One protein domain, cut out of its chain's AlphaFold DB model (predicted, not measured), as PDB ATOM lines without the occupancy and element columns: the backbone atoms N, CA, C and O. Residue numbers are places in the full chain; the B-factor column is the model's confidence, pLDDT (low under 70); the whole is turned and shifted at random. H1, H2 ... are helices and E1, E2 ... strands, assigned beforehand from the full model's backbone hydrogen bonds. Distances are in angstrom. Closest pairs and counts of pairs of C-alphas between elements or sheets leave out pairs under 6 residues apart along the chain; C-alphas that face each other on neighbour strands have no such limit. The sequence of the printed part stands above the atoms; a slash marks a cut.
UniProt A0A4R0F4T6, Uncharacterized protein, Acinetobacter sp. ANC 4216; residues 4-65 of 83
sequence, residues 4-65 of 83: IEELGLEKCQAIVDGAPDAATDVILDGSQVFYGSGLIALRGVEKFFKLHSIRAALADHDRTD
ATOM      1  N   ILE A   4     194.674 218.492 203.396       89.56
ATOM      2  CA  ILE A   4     193.920 219.752 203.341       89.56
ATOM      3  C   ILE A   4     192.876 219.841 204.456       89.56
ATOM      4  O   ILE A   4     192.677 220.919 205.002       89.56
ATOM      5  N   GLU A   5     192.245 218.732 204.841       89.62
ATOM      6  CA  GLU A   5     191.310 218.717 205.975       89.62
ATOM      7  C   GLU A   5     192.042 218.904 207.310       89.62
ATOM      8  O   GLU A   5     191.487 219.460 208.253       89.62
ATOM      9  N   GLU A   6     193.291 218.436 207.398       90.00
ATOM     10  CA  GLU A   6     194.113 218.538 208.607       90.00
ATOM     11  C   GLU A   6     194.764 219.920 208.771       90.00
ATOM     12  O   GLU A   6     194.823 220.456 209.880       90.00
ATOM     13  N   LEU A   7     195.275 220.494 207.680       90.31
ATOM     14  CA  LEU A   7     196.074 221.721 207.700       90.31
ATOM     15  C   LEU A   7     195.306 222.960 207.225       90.31
ATOM     16  O   LEU A   7     195.673 224.071 207.610       90.31
ATOM     17  N   GLY A   8     194.258 222.777 206.421       92.44
ATOM     18  CA  GLY A   8     193.552 223.835 205.700       92.44
ATOM     19  C   GLY A   8     194.184 224.150 204.339       92.44
ATOM     20  O   GLY A   8     195.407 224.120 204.183       92.44
ATOM     21  N   LEU A   9     193.343 224.487 203.354       92.00
ATOM     22  CA  LEU A   9     193.763 224.790 201.977       92.00
ATOM     23  C   LEU A   9     194.776 225.942 201.918       92.00
ATOM     24  O   LEU A   9     195.863 225.778 201.367       92.00
ATOM     25  N   GLU A  10     194.450 227.072 202.552       93.94
ATOM     26  CA  GLU A  10     195.296 228.274 202.560       93.94
ATOM     27  C   GLU A  10     196.685 227.993 203.147       93.94
ATOM     28  O   GLU A  10     197.704 228.461 202.638       93.94
ATOM     29  N   LYS A  11     196.749 227.172 204.203       93.00
ATOM     30  CA  LYS A  11     198.016 226.807 204.838       93.00
ATOM     31  C   LYS A  11     198.853 225.899 203.942       93.00
ATOM     32  O   LYS A  11     200.061 226.094 203.851       93.00
ATOM     33  N   CYS A  12     198.229 224.930 203.272       94.00
ATOM     34  CA  CYS A  12     198.906 224.080 202.294       94.00
ATOM     35  C   CYS A  12     199.503 224.903 201.145       94.00
ATOM     36  O   CYS A  12     200.657 224.675 200.785       94.00
ATOM     37  N   GLN A  13     198.756 225.876 200.614       94.69
ATOM     38  CA  GLN A  13     199.234 226.790 199.571       94.69
ATOM     39  C   GLN A  13     200.422 227.623 200.065       94.69
ATOM     40  O   GLN A  13     201.491 227.569 199.465       94.69
ATOM     41  N   ALA A  14     200.297 228.271 201.227       95.25
ATOM     42  CA  ALA A  14     201.376 229.072 201.807       95.25
ATOM     43  C   ALA A  14     202.664 228.263 202.062       95.25
ATOM     44  O   ALA A  14     203.768 228.771 201.865       95.25
ATOM     45  N   ILE A  15     202.536 227.000 202.486       94.94
ATOM     46  CA  ILE A  15     203.680 226.094 202.670       94.94
ATOM     47  C   ILE A  15     204.352 225.781 201.329       94.94
ATOM     48  O   ILE A  15     205.576 225.757 201.249       94.94
ATOM     49  N   VAL A  16     203.572 225.502 200.283       94.12
ATOM     50  CA  VAL A  16     204.122 225.163 198.963       94.12
ATOM     51  C   VAL A  16     204.772 226.378 198.304       94.12
ATOM     52  O   VAL A  16     205.866 226.228 197.762       94.12
ATOM     53  N   ASP A  17     204.160 227.555 198.415       95.44
ATOM     54  CA  ASP A  17     204.669 228.811 197.856       95.44
ATOM     55  C   ASP A  17     205.930 229.305 198.579       95.44
ATOM     56  O   ASP A  17     206.818 229.897 197.969       95.44
ATOM     57  N   GLY A  18     206.028 229.053 199.888       93.44
ATOM     58  CA  GLY A  18     207.186 229.419 200.702       93.44
ATOM     59  C   GLY A  18     208.331 228.401 200.683       93.44
ATOM     60  O   GLY A  18     209.388 228.677 201.256       93.44
ATOM     61  N   ALA A  19     208.140 227.226 200.078       94.81
ATOM     62  CA  ALA A  19     209.126 226.152 200.102       94.81
ATOM     63  C   ALA A  19     210.296 226.424 199.137       94.81
ATOM     64  O   ALA A  19     210.069 226.592 197.939       94.81
ATOM     65  N   PRO A  20     211.558 226.371 199.604       93.38
ATOM     66  CA  PRO A  20     212.718 226.382 198.716       93.38
ATOM     67  C   PRO A  20     212.715 225.179 197.761       93.38
ATOM     68  O   PRO A  20     212.337 224.077 198.160       93.38
ATOM     69  N   ASP A  21     213.240 225.345 196.545       90.12
ATOM     70  CA  ASP A  21     213.262 224.289 195.513       90.12
ATOM     71  C   ASP A  21     213.914 222.979 195.980       90.12
ATOM     72  O   ASP A  21     213.468 221.886 195.634       90.12
ATOM     73  N   ALA A  22     214.971 223.084 196.788       90.25
ATOM     74  CA  ALA A  22     215.708 221.935 197.308       90.25
ATOM     75  C   ALA A  22     215.039 221.268 198.527       90.25
ATOM     76  O   ALA A  22     215.514 220.228 198.989       90.25
ATOM     77  N   ALA A  23     213.977 221.854 199.085       92.38
ATOM     78  CA  ALA A  23     213.292 221.297 200.242       92.38
ATOM     79  C   ALA A  23     212.363 220.147 199.830       92.38
ATOM     80  O   ALA A  23     211.578 220.244 198.883       92.38
ATOM     81  N   THR A  24     212.412 219.057 200.592       92.94
ATOM     82  CA  THR A  24     211.530 217.892 200.411       92.94
ATOM     83  C   THR A  24     210.532 217.735 201.546       92.94
ATOM     84  O   THR A  24     209.487 217.107 201.368       92.94
ATOM     85  N   ASP A  25     210.835 218.332 202.693       92.06
ATOM     86  CA  ASP A  25     210.128 218.139 203.944       92.06
ATOM     87  C   ASP A  25     209.789 219.480 204.595       92.06
ATOM     88  O   ASP A  25     210.510 220.472 204.445       92.06
ATOM     89  N   VAL A  26     208.702 219.476 205.360       92.00
ATOM     90  CA  VAL A  26     208.273 220.593 206.193       92.00
ATOM     91  C   VAL A  26     207.953 220.109 207.604       92.00
ATOM     92  O   VAL A  26     207.343 219.054 207.801       92.00
ATOM     93  N   ILE A  27     208.365 220.893 208.593       90.94
ATOM     94  CA  ILE A  27     208.012 220.714 209.998       90.94
ATOM     95  C   ILE A  27     207.150 221.889 210.436       90.94
ATOM     96  O   ILE A  27     207.476 223.045 210.155       90.94
ATOM     97  N   LEU A  28     206.070 221.579 211.147       89.31
ATOM     98  CA  LEU A  28     205.205 222.567 211.773       89.31
ATOM     99  C   LEU A  28     205.409 222.519 213.286       89.31
ATOM    100  O   LEU A  28     205.094 221.512 213.915       89.31
ATOM    101  N   ASP A  29     205.894 223.614 213.865       86.31
ATOM    102  CA  ASP A  29     206.031 223.766 215.315       86.31
ATOM    103  C   ASP A  29     205.211 224.968 215.788       86.31
ATOM    104  O   ASP A  29     205.586 226.132 215.620       86.31
ATOM    105  N   GLY A  30     204.007 224.686 216.290       85.00
ATOM    106  CA  GLY A  30     203.010 225.708 216.592       85.00
ATOM    107  C   GLY A  30     202.677 226.568 215.365       85.00
ATOM    108  O   GLY A  30     201.987 226.123 214.445       85.00
ATOM    109  N   SER A  31     203.152 227.817 215.374       84.19
ATOM    110  CA  SER A  31     202.976 228.786 214.275       84.19
ATOM    111  C   SER A  31     204.190 228.889 213.343       84.19
ATOM    112  O   SER A  31     204.142 229.641 212.372       84.19
ATOM    113  N   GLN A  32     205.276 228.171 213.626       87.62
ATOM    114  CA  GLN A  32     206.504 228.204 212.837       87.62
ATOM    115  C   GLN A  32     206.503 227.102 211.775       87.62
ATOM    116  O   GLN A  32     205.981 226.006 211.989       87.62
ATOM    117  N   VAL A  33     207.104 227.415 210.626       91.00
ATOM    118  CA  VAL A  33     207.241 226.509 209.482       91.00
ATOM    119  C   VAL A  33     208.721 226.394 209.149       91.00
ATOM    120  O   VAL A  33     209.377 227.399 208.874       91.00
ATOM    121  N   PHE A  34     209.242 225.171 209.171       91.06
ATOM    122  CA  PHE A  34     210.636 224.883 208.852       91.06
ATOM    123  C   PHE A  34     210.719 223.998 207.619       91.06
ATOM    124  O   PHE A  34     210.088 222.944 207.573       91.06
ATOM    125  N   TYR A  35     211.539 224.400 206.653       92.62
ATOM    126  CA  TYR A  35     211.792 223.638 205.435       92.62
ATOM    127  C   TYR A  35     213.150 222.955 205.500       92.62
ATOM    128  O   TYR A  35     214.119 223.514 206.015       92.62
ATOM    129  N   GLY A  36     213.244 221.763 204.929       89.81
ATOM    130  CA  GLY A  36     214.518 221.073 204.808       89.81
ATOM    131  C   GLY A  36     214.432 219.827 203.948       89.81
ATOM    132  O   GLY A  36     213.424 219.556 203.295       89.81
ATOM    133  N   SER A  37     215.528 219.077 203.945       87.06
ATOM    134  CA  SER A  37     215.641 217.802 203.245       87.06
ATOM    135  C   SER A  37     216.143 216.739 204.210       87.06
ATOM    136  O   SER A  37     217.126 216.955 204.919       87.06
ATOM    137  N   GLY A  38     215.473 215.589 204.247       80.31
ATOM    138  CA  GLY A  38     215.810 214.484 205.142       80.31
ATOM    139  C   GLY A  38     215.450 214.751 206.604       80.31
ATOM    140  O   GLY A  38     215.995 214.098 207.495       80.31
ATOM    141  N   LEU A  39     214.517 215.674 206.873       72.31
ATOM    142  CA  LEU A  39     214.131 216.048 208.242       72.31
ATOM    143  C   LEU A  39     213.449 214.895 209.007       72.31
ATOM    144  O   LEU A  39     213.343 214.947 210.228       72.31
ATOM    145  N   ILE A  40     213.068 213.812 208.315       66.06
ATOM    146  CA  ILE A  40     212.465 212.599 208.895       66.06
ATOM    147  C   ILE A  40     213.366 211.900 209.933       66.06
ATOM    148  O   ILE A  40     212.894 211.071 210.710       66.06
ATOM    149  N   ALA A  41     214.665 212.218 209.950       67.25
ATOM    150  CA  ALA A  41     215.624 211.684 210.913       67.25
ATOM    151  C   ALA A  41     215.655 212.449 212.254       67.25
ATOM    152  O   ALA A  41     216.290 211.982 213.204       67.25
ATOM    153  N   LEU A  42     214.986 213.604 212.359       70.62
ATOM    154  CA  LEU A  42     214.954 214.401 213.585       70.62
ATOM    155  C   LEU A  42     213.992 213.776 214.606       70.62
ATOM    156  O   LEU A  42     212.780 213.711 214.409       70.62
ATOM    157  N   ARG A  43     214.544 213.298 215.726       64.94
ATOM    158  CA  ARG A  43     213.770 212.788 216.869       64.94
ATOM    159  C   ARG A  43     213.031 213.944 217.558       64.94
ATOM    160  O   ARG A  43     213.642 214.974 217.818       64.94
ATOM    161  N   GLY A  44     211.763 213.734 217.921       72.31
ATOM    162  CA  GLY A  44     210.989 214.668 218.758       72.31
ATOM    163  C   GLY A  44     210.088 215.651 218.007       72.31
ATOM    164  O   GLY A  44     209.517 216.536 218.632       72.31
ATOM    165  N   VAL A  45     209.936 215.499 216.691       72.94
ATOM    166  CA  VAL A  45     209.029 216.329 215.891       72.94
ATOM    167  C   VAL A  45     207.663 215.652 215.797       72.94
ATOM    168  O   VAL A  45     207.561 214.557 215.247       72.94
ATOM    169  N   GLU A  46     206.616 216.295 216.312       76.19
ATOM    170  CA  GLU A  46     205.253 215.741 216.268       76.19
ATOM    171  C   GLU A  46     204.571 215.922 214.906       76.19
ATOM    172  O   GLU A  46     203.794 215.066 214.489       76.19
ATOM    173  N   LYS A  47     204.856 217.022 214.195       84.62
ATOM    174  CA  LYS A  47     204.186 217.378 212.934       84.62
ATOM    175  C   LYS A  47     205.182 217.568 211.802       84.62
ATOM    176  O   LYS A  47     205.658 218.669 211.529       84.62
ATOM    177  N   PHE A  48     205.479 216.453 211.148       88.00
ATOM    178  CA  PHE A  48     206.356 216.354 209.991       88.00
ATOM    179  C   PHE A  48     205.548 215.939 208.758       88.00
ATOM    180  O   PHE A  48     204.795 214.965 208.809       88.00
ATOM    181  N   PHE A  49     205.756 216.625 207.635       90.56
ATOM    182  CA  PHE A  49     205.091 216.317 206.373       90.56
ATOM    183  C   PHE A  49     206.069 216.371 205.202       90.56
ATOM    184  O   PHE A  49     206.975 217.202 205.154       90.56
ATOM    185  N   LYS A  50     205.842 215.517 204.202       92.19
ATOM    186  CA  LYS A  50     206.542 215.624 202.920       92.19
ATOM    187  C   LYS A  50     205.879 216.704 202.075       92.19
ATOM    188  O   LYS A  50     204.669 216.646 201.847       92.19
ATOM    189  N   LEU A  51     206.668 217.617 201.513       93.56
ATOM    190  CA  LEU A  51     206.167 218.647 200.595       93.56
ATOM    191  C   LEU A  51     205.478 218.031 199.373       93.56
ATOM    192  O   LEU A  51     204.470 218.549 198.902       93.56
ATOM    193  N   HIS A  52     205.970 216.883 198.898       92.81
ATOM    194  CA  HIS A  52     205.330 216.145 197.806       92.81
ATOM    195  C   HIS A  52     203.875 215.767 198.134       92.81
ATOM    196  O   HIS A  52     203.026 215.797 197.246       92.81
ATOM    197  N   SER A  53     203.584 215.402 199.385       93.38
ATOM    198  CA  SER A  53     202.249 214.958 199.785       93.38
ATOM    199  C   SER A  53     201.285 216.139 199.872       93.38
ATOM    200  O   SER A  53     200.137 216.010 199.463       93.38
ATOM    201  N   ILE A  54     201.768 217.305 200.313       94.06
ATOM    202  CA  ILE A  54     200.989 218.552 200.310       94.06
ATOM    203  C   ILE A  54     200.683 218.982 198.871       94.06
ATOM    204  O   ILE A  54     199.530 219.247 198.545       94.06
ATOM    205  N   ARG A  55     201.683 218.967 197.978       93.94
ATOM    206  CA  ARG A  55     201.495 219.261 196.546       93.94
ATOM    207  C   ARG A  55     200.493 218.312 195.889       93.94
ATOM    208  O   ARG A  55     199.657 218.753 195.110       93.94
ATOM    209  N   ALA A  56     200.557 217.022 196.218       93.12
ATOM    210  CA  ALA A  56     199.610 216.035 195.712       93.12
ATOM    211  C   ALA A  56     198.187 216.285 196.229       93.12
ATOM    212  O   ALA A  56     197.244 216.196 195.451       93.12
ATOM    213  N   ALA A  57     198.034 216.634 197.510       92.12
ATOM    214  CA  ALA A  57     196.736 216.973 198.084       92.12
ATOM    215  C   ALA A  57     196.129 218.223 197.428       92.12
ATOM    216  O   ALA A  57     194.947 218.210 197.104       92.12
ATOM    217  N   LEU A  58     196.932 219.267 197.180       92.00
ATOM    218  CA  LEU A  58     196.500 220.461 196.442       92.00
ATOM    219  C   LEU A  58     196.077 220.122 195.011       92.00
ATOM    220  O   LEU A  58     194.993 220.500 194.597       92.00
ATOM    221  N   ALA A  59     196.881 219.347 194.281       90.38
ATOM    222  CA  ALA A  59     196.543 218.945 192.918       90.38
ATOM    223  C   ALA A  59     195.264 218.088 192.847       90.38
ATOM    224  O   ALA A  59     194.488 218.209 191.901       90.38
ATOM    225  N   ASP A  60     195.040 217.215 193.834       89.00
ATOM    226  CA  ASP A  60     193.813 216.424 193.931       89.00
ATOM    227  C   ASP A  60     192.606 217.305 194.270       89.00
ATOM    228  O   ASP A  60     191.550 217.145 193.659       89.00
ATOM    229  N   HIS A  61     192.783 218.284 195.163       85.69
ATOM    230  CA  HIS A  61     191.773 219.293 195.476       85.69
ATOM    231  C   HIS A  61     191.418 220.139 194.256       85.69
ATOM    232  O   HIS A  61     190.248 220.245 193.939       85.69
ATOM    233  N   ASP A  62     192.386 220.661 193.503       81.56
ATOM    234  CA  ASP A  62     192.118 221.451 192.290       81.56
ATOM    235  C   ASP A  62     191.446 220.616 191.190       81.56
ATOM    236  O   ASP A  62     190.651 221.119 190.399       81.56
ATOM    237  N   ARG A  63     191.726 219.309 191.144       76.06
ATOM    238  CA  ARG A  63     191.032 218.372 190.252       76.06
ATOM    239  C   ARG A  63     189.599 218.082 190.706       76.06
ATOM    240  O   ARG A  63     188.750 217.779 189.865       76.06
ATOM    241  N   THR A  64     189.353 218.099 192.013       65.38
ATOM    242  CA  THR A  64     188.035 217.869 192.619       65.38
ATOM    243  C   THR A  64     187.268 219.149 192.909       65.38
ATOM    244  O   THR A  64     186.093 219.038 193.266       65.38
ATOM    245  N   ASP A  65     187.866 220.329 192.698       57.91
ATOM    246  CA  ASP A  65     187.179 221.611 192.740       57.91
ATOM    247  C   ASP A  65     186.122 221.566 191.644       57.91
ATOM    248  O   ASP A  65     186.370 221.604 190.434       57.91
TER     249      ASP A  65
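What this domain is: This is residues 4 to 65 of the 83 residues of an uncharacterized protein of Acinetobacter sp. ANC 4216 (UniProt A0A4R0F4T6). A small antiparallel sheet of three strands, E2, E1 and E3, stands beside a crossed pair of helices, H2 and H3, each of which reaches the sheet with one end only, H2 with residues 14 to 18 and H3 with residues 51 to 54. From there H3 runs away from the sheet along the long axis of the domain, the little helix H1 packs on its residues 54 to 58, and the long loop of residues 37 to 47 lies at the other end of that axis. The printed part has 62 residues with three named helices and three named strands, in the order H1, H2, E1, E2, E3, H3 along the chain, and the sheet's order is E2, E1, E3. The class is mixed, helices and strands. The whole is compact, with a radius of gyration of the C-alphas of 11.6 A, and its outline is elongated, 37 by 23 by 16 A.

How they stand to each other: The sheet is made of E1, residues 25 to 29, E2, residues 32 to 36, and E3, residues 48 to 50. E1 is its inner strand, and E2 and E3 are its edge strands. E1 and E2 form a hairpin, antiparallel at 158 degrees between their directions; N 27 and O 34 are within hydrogen-bond range at 2.9 A, as are N 34 and O 27 at 2.9 A. E1 and E3 are antiparallel at 154 degrees; N 26 and O 49 are within hydrogen-bond range at 2.9 A, and C-alphas 26 and 49 face each other at 5.3 A. E2 and E3 are apart. H3, residues 51 to 64, is on the sheet but only grazes it with its residues 51 to 54; its closest C-alphas with E1 are those of Leu 51 and Asp 25, 5.2 A apart. H2, residues 9 to 18, also only grazes the sheet, with its residues 14 to 18; its closest C-alphas with E2 are those of Ile 15 and Val 33, 7.7 A apart. H2 and H3 touch, and their closest C-alphas are those of Cys 12 and Ile 54, 6.2 A apart. Their lines stand at a steep tilt of 47 degrees, and they run opposite ways. H1, residues 4 to 7, is not on the sheet and is apart from E1, E2 and E3. H1 and H3 only just touch, with 3 pairs of C-alphas within 8 A, made by residues 54 to 58 of H3 alone; the closest are those of Ile 4 and Ala 57, 6.6 A apart. H1 and H2 are close but not clearly touching, with the closest C-alphas, those of Ile 4 and Cys 12, 6.7 A apart. Every O i to N i+4 pair is within hydrogen-bond range in H2 and H3, while H1 is too short for such a pair.

Where its parts are: E1 begins at C-alpha 25, (210.128, 218.139, 203.944), and is 13.3 A long from first to last C-alpha. E2 is 13.4 A long, and E3, three residues, is 7.1 A long. H3 follows E3 with no residue between them and is 19.8 A long, from C-alpha 51 at (206.167, 218.647, 200.595) to C-alpha 64 at (188.035, 217.869, 192.619). H2 is 14.3 A long. H1, where the printed part begins, is 5.2 A long, with C-alpha 4 at (193.920, 219.752, 203.341).

The domain as a whole: The two C-alphas farthest apart, those of Arg 43 and Asp 65, are 37.0 A from each other. The printed part runs from residue 4 to residue 65 without a cut. The link from E2 to E3 is long, with 11 residues; the link from H2 to E1 is short, with 6 residues, and those from H1 to H2, E1 to E2 and E3 to H3 are tight. The mean pLDDT of the printed part of this model is 87.0, and residues 40 to 41, residue 43 and residues 64 to 65 are under 70.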